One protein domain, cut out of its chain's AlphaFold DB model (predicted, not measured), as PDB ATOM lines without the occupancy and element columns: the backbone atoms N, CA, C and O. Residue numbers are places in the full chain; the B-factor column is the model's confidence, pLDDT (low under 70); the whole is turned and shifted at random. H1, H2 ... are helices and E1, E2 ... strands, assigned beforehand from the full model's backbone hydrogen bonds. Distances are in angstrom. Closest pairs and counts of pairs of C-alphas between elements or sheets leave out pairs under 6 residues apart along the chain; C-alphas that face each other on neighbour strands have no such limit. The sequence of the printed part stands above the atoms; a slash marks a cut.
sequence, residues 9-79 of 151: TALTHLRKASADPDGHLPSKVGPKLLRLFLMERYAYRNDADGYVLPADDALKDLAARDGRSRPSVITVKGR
ATOM      1  N   THR A   9     160.670 258.287 225.570       94.50
ATOM      2  CA  THR A   9     161.345 259.588 225.675       94.50
ATOM      3  C   THR A   9     161.319 260.100 227.115       94.50
ATOM      4  O   THR A   9     162.342 260.550 227.632       94.50
ATOM      5  N   ALA A  10     160.175 259.982 227.795       95.56
ATOM      6  CA  ALA A  10     160.040 260.367 229.196       95.56
ATOM      7  C   ALA A  10     160.954 259.521 230.098       95.56
ATOM      8  O   ALA A  10     161.729 260.073 230.881       95.56
ATOM      9  N   LEU A  11     160.945 258.196 229.917       96.00
ATOM     10  CA  LEU A  11     161.834 257.282 230.638       96.00
ATOM     11  C   LEU A  11     163.309 257.608 230.385       96.00
ATOM     12  O   LEU A  11     164.110 257.601 231.313       96.00
ATOM     13  N   THR A  12     163.680 257.957 229.152       96.44
ATOM     14  CA  THR A  12     165.056 258.348 228.812       96.44
ATOM     15  C   THR A  12     165.506 259.594 229.576       96.44
ATOM     16  O   THR A  12     166.632 259.629 230.074       96.44
ATOM     17  N   HIS A  13     164.649 260.608 229.715       97.25
ATOM     18  CA  HIS A  13     164.974 261.801 230.502       97.25
ATOM     19  C   HIS A  13     165.102 261.501 231.996       97.25
ATOM     20  O   HIS A  13     166.054 261.972 232.616       97.25
ATOM     21  N   LEU A  14     164.207 260.683 232.554       97.25
ATOM     22  CA  LEU A  14     164.291 260.274 233.957       97.25
ATOM     23  C   LEU A  14     165.530 259.408 234.228       97.25
ATOM     24  O   LEU A  14     166.172 259.583 235.253       97.25
ATOM     25  N   ARG A  15     165.937 258.530 233.299       97.56
ATOM     26  CA  ARG A  15     167.188 257.759 233.437       97.56
ATOM     27  C   ARG A  15     168.409 258.671 233.454       97.56
ATOM     28  O   ARG A  15     169.294 258.471 234.277       97.56
ATOM     29  N   LYS A  16     168.439 259.685 232.580       97.38
ATOM     30  CA  LYS A  16     169.511 260.692 232.568       97.38
ATOM     31  C   LYS A  16     169.565 261.470 233.879       97.38
ATOM     32  O   LYS A  16     170.645 261.609 234.428       97.38
ATOM     33  N   ALA A  17     168.416 261.904 234.390       97.25
ATOM     34  CA  ALA A  17     168.352 262.593 235.674       97.25
ATOM     35  C   ALA A  17     168.726 261.680 236.847       97.25
ATOM     36  O   ALA A  17     169.387 262.118 237.771       97.25
ATOM     37  N   SER A  18     168.370 260.393 236.808       97.06
ATOM     38  CA  SER A  18     168.788 259.439 237.841       97.06
ATOM     39  C   SER A  18     170.304 259.228 237.865       97.06
ATOM     40  O   SER A  18     170.865 259.011 238.933       97.06
ATOM     41  N   ALA A  19     170.949 259.255 236.698       96.56
ATOM     42  CA  ALA A  19     172.396 259.105 236.564       96.56
ATOM     43  C   ALA A  19     173.178 260.389 236.901       96.56
ATOM     44  O   ALA A  19     174.397 260.331 237.066       96.56
ATOM     45  N   ASP A  20     172.495 261.534 236.958       96.00
ATOM     46  CA  ASP A  20     173.077 262.817 237.332       96.00
ATOM     47  C   ASP A  20     173.326 262.854 238.854       96.00
ATOM     48  O   ASP A  20     172.396 262.548 239.610       96.00
ATOM     49  N   PRO A  21     174.539 263.221 239.321       92.25
ATOM     50  CA  PRO A  21     174.871 263.245 240.749       92.25
ATOM     51  C   PRO A  21     173.932 264.111 241.596       92.25
ATOM     52  O   PRO A  21     173.643 263.758 242.736       92.25
ATOM     53  N   ASP A  22     173.420 265.202 241.020       93.31
ATOM     54  CA  ASP A  22     172.506 266.132 241.688       93.31
ATOM     55  C   ASP A  22     171.032 265.825 241.360       93.31
ATOM     56  O   ASP A  22     170.110 266.491 241.832       93.31
ATOM     57  N   GLY A  23     170.778 264.805 240.537       95.44
ATOM     58  CA  GLY A  23     169.438 264.417 240.120       95.44
ATOM     59  C   GLY A  23     168.806 265.354 239.089       95.44
ATOM     60  O   GLY A  23     167.584 265.323 238.917       95.44
ATOM     61  N   HIS A  24     169.581 266.215 238.425       96.06
ATOM     62  CA  HIS A  24     169.029 267.243 237.550       96.06
ATOM     63  C   HIS A  24     168.393 266.662 236.279       96.06
ATOM     64  O   HIS A  24     168.978 265.870 235.538       96.06
ATOM     65  N   LEU A  25     167.179 267.121 235.967       94.31
ATOM     66  CA  LEU A  25     166.576 266.893 234.659       94.31
ATOM     67  C   LEU A  25     167.406 267.586 233.565       94.31
ATOM     68  O   LEU A  25     167.844 268.723 233.752       94.31
ATOM     69  N   PRO A  26     167.573 266.961 232.383       91.94
ATOM     70  CA  PRO A  26     168.274 267.595 231.271       91.94
ATOM     71  C   PRO A  26     167.655 268.947 230.888       91.94
ATOM     72  O   PRO A  26     166.437 269.073 230.781       91.94
ATOM     73  N   SER A  27     168.486 269.935 230.550       83.38
ATOM     74  CA  SER A  27     168.030 271.292 230.190       83.38
ATOM     75  C   SER A  27     167.094 271.358 228.973       83.38
ATOM     76  O   SER A  27     166.350 272.319 228.815       83.38
ATOM     77  N   LYS A  28     167.104 270.332 228.110       84.06
ATOM     78  CA  LYS A  28     166.297 270.245 226.879       84.06
ATOM     79  C   LYS A  28     165.010 269.415 227.026       84.06
ATOM     80  O   LYS A  28     164.519 268.879 226.034       84.06
ATOM     81  N   VAL A  29     164.464 269.252 228.232       88.94
ATOM     82  CA  VAL A  29     163.147 268.608 228.405       88.94
ATOM     83  C   VAL A  29     162.056 269.531 227.854       88.94
ATOM     84  O   VAL A  29     161.930 270.681 228.267       88.94
ATOM     85  N   GLY A  30     161.255 269.032 226.910       88.25
ATOM     86  CA  GLY A  30     160.169 269.815 226.319       88.25
ATOM     87  C   GLY A  30     159.077 270.186 227.342       88.25
ATOM     88  O   GLY A  30     158.814 269.397 228.257       88.25
ATOM     89  N   PRO A  31     158.358 271.315 227.168       89.44
ATOM     90  CA  PRO A  31     157.384 271.814 228.149       89.44
ATOM     91  C   PRO A  31     156.303 270.800 228.549       89.44
ATOM     92  O   PRO A  31     155.921 270.720 229.714       89.44
ATOM     93  N   LYS A  32     155.836 269.977 227.598       91.69
ATOM     94  CA  LYS A  32     154.829 268.932 227.850       91.69
ATOM     95  C   LYS A  32     155.336 267.857 228.817       91.69
ATOM     96  O   LYS A  32     154.607 267.465 229.722       91.69
ATOM     97  N   LEU A  33     156.572 267.388 228.628       94.06
ATOM     98  CA  LEU A  33     157.176 266.378 229.499       94.06
ATOM     99  C   LEU A  33     157.535 266.961 230.861       94.06
ATOM    100  O   LEU A  33     157.333 266.300 231.871       94.06
ATOM    101  N   LEU A  34     158.003 268.206 230.903       92.25
ATOM    102  CA  LEU A  34     158.301 268.860 232.169       92.25
ATOM    103  C   LEU A  34     157.033 269.061 233.007       92.25
ATOM    104  O   LEU A  34     157.028 268.741 234.193       92.25
ATOM    105  N   ARG A  35     155.927 269.481 232.376       93.31
ATOM    106  CA  ARG A  35     154.609 269.520 233.021       93.31
ATOM    107  C   ARG A  35     154.193 268.153 233.543       93.31
ATOM    108  O   ARG A  35     153.785 268.065 234.693       93.31
ATOM    109  N   LEU A  36     154.327 267.097 232.739       94.69
ATOM    110  CA  LEU A  36     154.047 265.731 233.186       94.69
ATOM    111  C   LEU A  36     154.879 265.369 234.427       94.69
ATOM    112  O   LEU A  36     154.323 264.908 235.415       94.69
ATOM    113  N   PHE A  37     156.194 265.605 234.404       95.50
ATOM    114  CA  PHE A  37     157.072 265.244 235.517       95.50
ATOM    115  C   PHE A  37     156.749 265.989 236.810       95.50
ATOM    116  O   PHE A  37     156.779 265.367 237.869       95.50
ATOM    117  N   LEU A  38     156.426 267.281 236.729       94.56
ATOM    118  CA  LEU A  38     156.075 268.089 237.897       94.56
ATOM    119  C   LEU A  38     154.691 267.716 238.445       94.56
ATOM    120  O   LEU A  38     154.553 267.468 239.641       94.56
ATOM    121  N   MET A  39     153.677 267.606 237.581       94.38
ATOM    122  CA  MET A  39     152.303 267.287 237.997       94.38
ATOM    123  C   MET A  39     152.194 265.876 238.584       94.38
ATOM    124  O   MET A  39     151.564 265.679 239.620       94.38
ATOM    125  N   GLU A  40     152.873 264.901 237.973       94.19
ATOM    126  CA  GLU A  40     152.892 263.513 238.445       94.19
ATOM    127  C   GLU A  40     153.956 263.255 239.521       94.19
ATOM    128  O   GLU A  40     154.143 262.114 239.948       94.19
ATOM    129  N   ARG A  41     154.660 264.293 239.994       94.25
ATOM    130  CA  ARG A  41     155.698 264.205 241.037       94.25
ATOM    131  C   ARG A  41     156.846 263.242 240.706       94.25
ATOM    132  O   ARG A  41     157.446 262.657 241.608       94.25
ATOM    133  N   TYR A  42     157.168 263.056 239.428       96.12
ATOM    134  CA  TYR A  42     158.401 262.376 239.005       96.12
ATOM    135  C   TYR A  42     159.631 263.281 239.136       96.12
ATOM    136  O   TYR A  42     160.755 262.791 239.234       96.12
ATOM    137  N   ALA A  43     159.417 264.593 239.157       96.06
ATOM    138  CA  ALA A  43     160.420 265.595 239.460       96.06
ATOM    139  C   ALA A  43     159.797 266.719 240.288       96.06
ATOM    140  O   ALA A  43     158.575 266.860 240.348       96.06
ATOM    141  N   TYR A  44     160.648 267.524 240.904       94.50
ATOM    142  CA  TYR A  44     160.271 268.736 241.613       94.50
ATOM    143  C   TYR A  44     161.197 269.883 241.217       94.50
ATOM    144  O   TYR A  44     162.133 269.721 240.428       94.50
ATOM    145  N   ARG A  45     160.906 271.072 241.731       92.06
ATOM    146  CA  ARG A  45     161.695 272.275 241.501       92.06
ATOM    147  C   ARG A  45     161.729 273.084 242.782       92.06
ATOM    148  O   ARG A  45     160.710 273.163 243.462       92.06
ATOM    149  N   ASN A  46     162.875 273.687 243.061       89.81
ATOM    150  CA  ASN A  46     163.028 274.595 244.185       89.81
ATOM    151  C   ASN A  46     163.033 276.043 243.705       89.81
ATOM    152  O   ASN A  46     163.508 276.317 242.600       89.81
ATOM    153  N   ASP A  47     162.561 276.951 244.549       86.31
ATOM    154  CA  ASP A  47     162.818 278.378 244.375       86.31
ATOM    155  C   ASP A  47     164.272 278.751 244.728       86.31
ATOM    156  O   ASP A  47     165.136 277.898 244.983       86.31
ATOM    157  N   ALA A  48     164.559 280.055 244.714       84.19
ATOM    158  CA  ALA A  48     165.876 280.594 245.026       84.19
ATOM    159  C   ALA A  48     166.328 280.311 246.469       84.19
ATOM    160  O   ALA A  48     167.538 280.211 246.690       84.19
ATOM    161  N   ASP A  49     165.395 280.120 247.403       85.25
ATOM    162  CA  ASP A  49     165.657 279.870 248.825       85.25
ATOM    163  C   ASP A  49     165.749 278.366 249.147       85.25
ATOM    164  O   ASP A  49     166.146 277.976 250.244       85.25
ATOM    165  N   GLY A  50     165.468 277.503 248.166       85.56
ATOM    166  CA  GLY A  50     165.549 276.050 248.304       85.56
ATOM    167  C   GLY A  50     164.231 275.389 248.707       85.56
ATOM    168  O   GLY A  50     164.223 274.188 248.967       85.56
ATOM    169  N   TYR A  51     163.125 276.132 248.736       88.88
ATOM    170  CA  TYR A  51     161.810 275.584 249.037       88.88
ATOM    171  C   TYR A  51     161.226 274.855 247.821       88.88
ATOM    172  O   TYR A  51     161.254 275.370 246.702       88.88
ATOM    173  N   VAL A  52     160.674 273.657 248.043       91.81
ATOM    174  CA  VAL A  52     160.055 272.840 246.989       91.81
ATOM    175  C   VAL A  52     158.736 273.472 246.552       91.81
ATOM    176  O   VAL A  52     157.759 273.500 247.301       91.81
ATOM    177  N   LEU A  53     158.685 273.924 245.304       90.12
ATOM    178  CA  LEU A  53     157.509 274.566 244.741       90.12
ATOM    179  C   LEU A  53     156.402 273.545 244.427       90.12
ATOM    180  O   LEU A  53     156.683 272.474 243.873       90.12
ATOM    181  N   PRO A  54     155.126 273.886 244.690       92.44
ATOM    182  CA  PRO A  54     153.991 273.185 244.099       92.44
ATOM    183  C   PRO A  54     154.106 273.139 242.569       92.44
ATOM    184  O   PRO A  54     154.647 274.054 241.954       92.44
ATOM    185  N   ALA A  55     153.568 272.095 241.931       90.25
ATOM    186  CA  ALA A  55     153.771 271.855 240.498       90.25
ATOM    187  C   ALA A  55     153.344 273.035 239.603       90.25
ATOM    188  O   ALA A  55     154.070 273.397 238.677       90.25
ATOM    189  N   ASP A  56     152.203 273.665 239.896       89.94
ATOM    190  CA  ASP A  56     151.726 274.824 239.133       89.94
ATOM    191  C   ASP A  56     152.634 276.048 239.306       89.94
ATOM    192  O   ASP A  56     152.873 276.780 238.345       89.94
ATOM    193  N   ASP A  57     153.190 276.256 240.499       90.94
ATOM    194  CA  ASP A  57     154.102 277.370 240.766       90.94
ATOM    195  C   ASP A  57     155.491 277.106 240.184       90.94
ATOM    196  O   ASP A  57     156.093 278.013 239.619       90.94
ATOM    197  N   ALA A  58     155.951 275.854 240.183       89.69
ATOM    198  CA  ALA A  58     157.158 275.441 239.473       89.69
ATOM    199  C   ALA A  58     157.062 275.702 237.959       89.69
ATOM    200  O   ALA A  58     158.049 276.075 237.326       89.69
ATOM    201  N   LEU A  59     155.875 275.522 237.365       88.81
ATOM    202  CA  LEU A  59     155.630 275.830 235.953       88.81
ATOM    203  C   LEU A  59     155.603 277.338 235.680       88.81
ATOM    204  O   LEU A  59     156.106 277.767 234.640       88.81
ATOM    205  N   LYS A  60     155.043 278.137 236.596       88.06
ATOM    206  CA  LYS A  60     155.083 279.607 236.508       88.06
ATOM    207  C   LYS A  60     156.509 280.132 236.648       88.06
ATOM    208  O   LYS A  60     156.912 280.967 235.846       88.06
ATOM    209  N   ASP A  61     157.264 279.610 237.611       85.12
ATOM    210  CA  ASP A  61     158.666 279.962 237.842       85.12
ATOM    211  C   ASP A  61     159.519 279.684 236.599       85.12
ATOM    212  O   ASP A  61     160.240 280.556 236.135       85.12
ATOM    213  N   LEU A  62     159.349 278.520 235.964       80.75
ATOM    214  CA  LEU A  62     160.046 278.200 234.716       80.75
ATOM    215  C   LEU A  62     159.727 279.185 233.575       80.75
ATOM    216  O   LEU A  62     160.566 279.446 232.711       80.75
ATOM    217  N   ALA A  63     158.497 279.699 233.528       80.25
ATOM    218  CA  ALA A  63     158.093 280.682 232.529       80.25
ATOM    219  C   ALA A  63     158.646 282.086 232.831       80.25
ATOM    220  O   ALA A  63     158.745 282.911 231.913       80.25
ATOM    221  N   ALA A  64     159.020 282.363 234.082       74.50
ATOM    222  CA  ALA A  64     159.635 283.617 234.477       74.50
ATOM    223  C   ALA A  64     161.056 283.695 233.895       74.50
ATOM    224  O   ALA A  64     161.961 282.941 234.239       74.50
ATOM    225  N   ARG A  65     161.272 284.630 232.964       61.78
ATOM    226  CA  ARG A  65     162.575 284.869 232.313       61.78
ATOM    227  C   ARG A  65     163.532 285.674 233.203       61.78
ATOM    228  O   ARG A  65     164.211 286.572 232.717       61.78
ATOM    229  N   ASP A  66     163.545 285.406 234.502       67.88
ATOM    230  CA  ASP A  66     164.285 286.207 235.482       67.88
ATOM    231  C   ASP A  66     165.727 285.723 235.717       67.88
ATOM    232  O   ASP A  66     166.499 286.383 236.413       67.88
ATOM    233  N   GLY A  67     166.100 284.581 235.125       56.75
ATOM    234  CA  GLY A  67     167.439 283.998 235.217       56.75
ATOM    235  C   GLY A  67     167.794 283.407 236.586       56.75
ATOM    236  O   GLY A  67     168.926 282.968 236.761       56.75
ATOM    237  N   ARG A  68     166.858 283.371 237.548       66.19
ATOM    238  CA  ARG A  68     167.068 282.827 238.911       66.19
ATOM    239  C   ARG A  68     166.591 281.385 239.070       66.19
ATOM    240  O   ARG A  68     166.900 280.713 240.049       66.19
ATOM    241  N   SER A  69     165.857 280.927 238.071       66.12
ATOM    242  CA  SER A  69     165.349 279.582 237.867       66.12
ATOM    243  C   SER A  69     166.393 278.462 238.084       66.12
ATOM    244  O   SER A  69     167.301 278.291 237.268       66.12
ATOM    245  N   ARG A  70     166.234 277.644 239.138       80.75
ATOM    246  CA  ARG A  70     167.069 276.448 239.406       80.75
ATOM    247  C   ARG A  70     166.684 275.257 238.509       80.75
ATOM    248  O   ARG A  70     165.583 275.241 237.963       80.75
ATOM    249  N   PRO A  71     167.536 274.235 238.316       88.06
ATOM    250  CA  PRO A  71     167.135 273.029 237.591       88.06
ATOM    251  C   PRO A  71     166.001 272.278 238.308       88.06
ATOM    252  O   PRO A  71     165.852 272.353 239.526       88.06
ATOM    253  N   SER A  72     165.198 271.527 237.554       93.31
ATOM    254  CA  SER A  72     164.271 270.557 238.148       93.31
ATOM    255  C   SER A  72     165.018 269.277 238.522       93.31
ATOM    256  O   SER A  72     165.898 268.846 237.779       93.31
ATOM    257  N   VAL A  73     164.646 268.658 239.639       95.62
ATOM    258  CA  VAL A  73     165.346 267.515 240.244       95.62
ATOM    259  C   VAL A  73     164.427 266.293 240.264       95.62
ATOM    260  O   VAL A  73     163.239 266.410 240.565       95.62
ATOM    261  N   ILE A  74     164.949 265.113 239.929       97.50
ATOM    262  CA  ILE A  74     164.200 263.851 239.956       97.50
ATOM    263  C   ILE A  74     163.821 263.453 241.390       97.50
ATOM    264  O   ILE A  74     164.617 263.565 242.320       97.50
ATOM    265  N   THR A  75     162.601 262.948 241.578       96.31
ATOM    266  CA  THR A  75     162.157 262.400 242.868       96.31
ATOM    267  C   THR A  75     162.500 260.918 242.991       96.31
ATOM    268  O   THR A  75     162.789 260.234 242.007       96.31
ATOM    269  N   VAL A  76     162.341 260.365 244.194       95.44
ATOM    270  CA  VAL A  76     162.393 258.913 244.409       95.44
ATOM    271  C   VAL A  76     161.341 258.185 243.548       95.44
ATOM    272  O   VAL A  76     161.646 257.166 242.930       95.44
ATOM    273  N   LYS A  77     160.130 258.753 243.388       95.12
ATOM    274  CA  LYS A  77     159.100 258.235 242.462       95.12
ATOM    275  C   LYS A  77     159.606 258.216 241.013       95.12
ATOM    276  O   LYS A  77     159.383 257.238 240.303       95.12
ATOM    277  N   GLY A  78     160.304 259.267 240.576       96.19
ATOM    278  CA  GLY A  78     160.953 259.333 239.262       96.19
ATOM    279  C   GLY A  78     162.008 258.247 239.066       96.19
ATOM    280  O   GLY A  78     161.982 257.543 238.056       96.19
ATOM    281  N   ARG A  79     162.888 258.056 240.056       97.06
ATOM    282  CA  ARG A  79     163.910 256.995 240.048       97.06
ATOM    283  C   ARG A  79     163.277 255.600 240.023       97.06
ATOM    284  O   ARG A  79     163.728 254.736 239.279       97.06
TER     285      ARG A  79
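This is residues 9 to 79 of the 151 residues of an uncharacterized protein of Streptomyces alboflavus (UniProt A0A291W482). What shape do these coordinates make? A tiny ribbon of two antiparallel strands, E1 and E2, has three helices arranged round it: H1 by E2, H2 by E1 and near E2, and H3 by E1. H2 and H3 are side by side, and short H4 touches H1. What is the make-up? The 71 printed residues, mostly helix by class, hold four named helices and two named strands in the order H1 H2 E1 H3 E2 H4. The whole is compact, with a radius of gyration of the C-alphas of 11.0 A and spans of 28 by 23 by 19 A.

Where are the strands? E1 is residues 43 to 45, from C-alpha 43 at (160.420, 265.595, 239.460), and E2 is residues 72 to 74. Where are the helices? H1, residues 9 to 19, is 15.5 A long and begins at C-alpha 9 (161.345, 259.588, 225.675). H2, residues 31 to 39, is 12.0 A long, and H3, residues 55 to 63, 12.7 A. H4, residues 76 to 79, ends at C-alpha 79 (163.910, 256.995, 240.048).

How do the strands pair? E1 and E2 are antiparallel at 147 degrees, with N 44 and O 73 within hydrogen-bond range at 2.8 A. Which helices touch? H2 and H3 touch, their closest C-alphas being Leu 38 and Ala 55 at 5.1 A, and run opposite ways at a shallow tilt of 33 degrees, only just short of steep. H1 and H4 touch, with closest C-alphas Ser 18 and Arg 79 at 5.9 A. Are the helix backbones complete? Every O i to N i+4 pair in H1, H2 and H3 is within hydrogen-bond range; H4 is too short for one.

How large is it? The two C-alphas farthest apart, Thr 9 and Asp 49, are 31.1 A apart. Is it unbroken and confident? The printed part has no cut, H1 to H2 is a long link, and pLDDT is under 70 at residues 65 to 69.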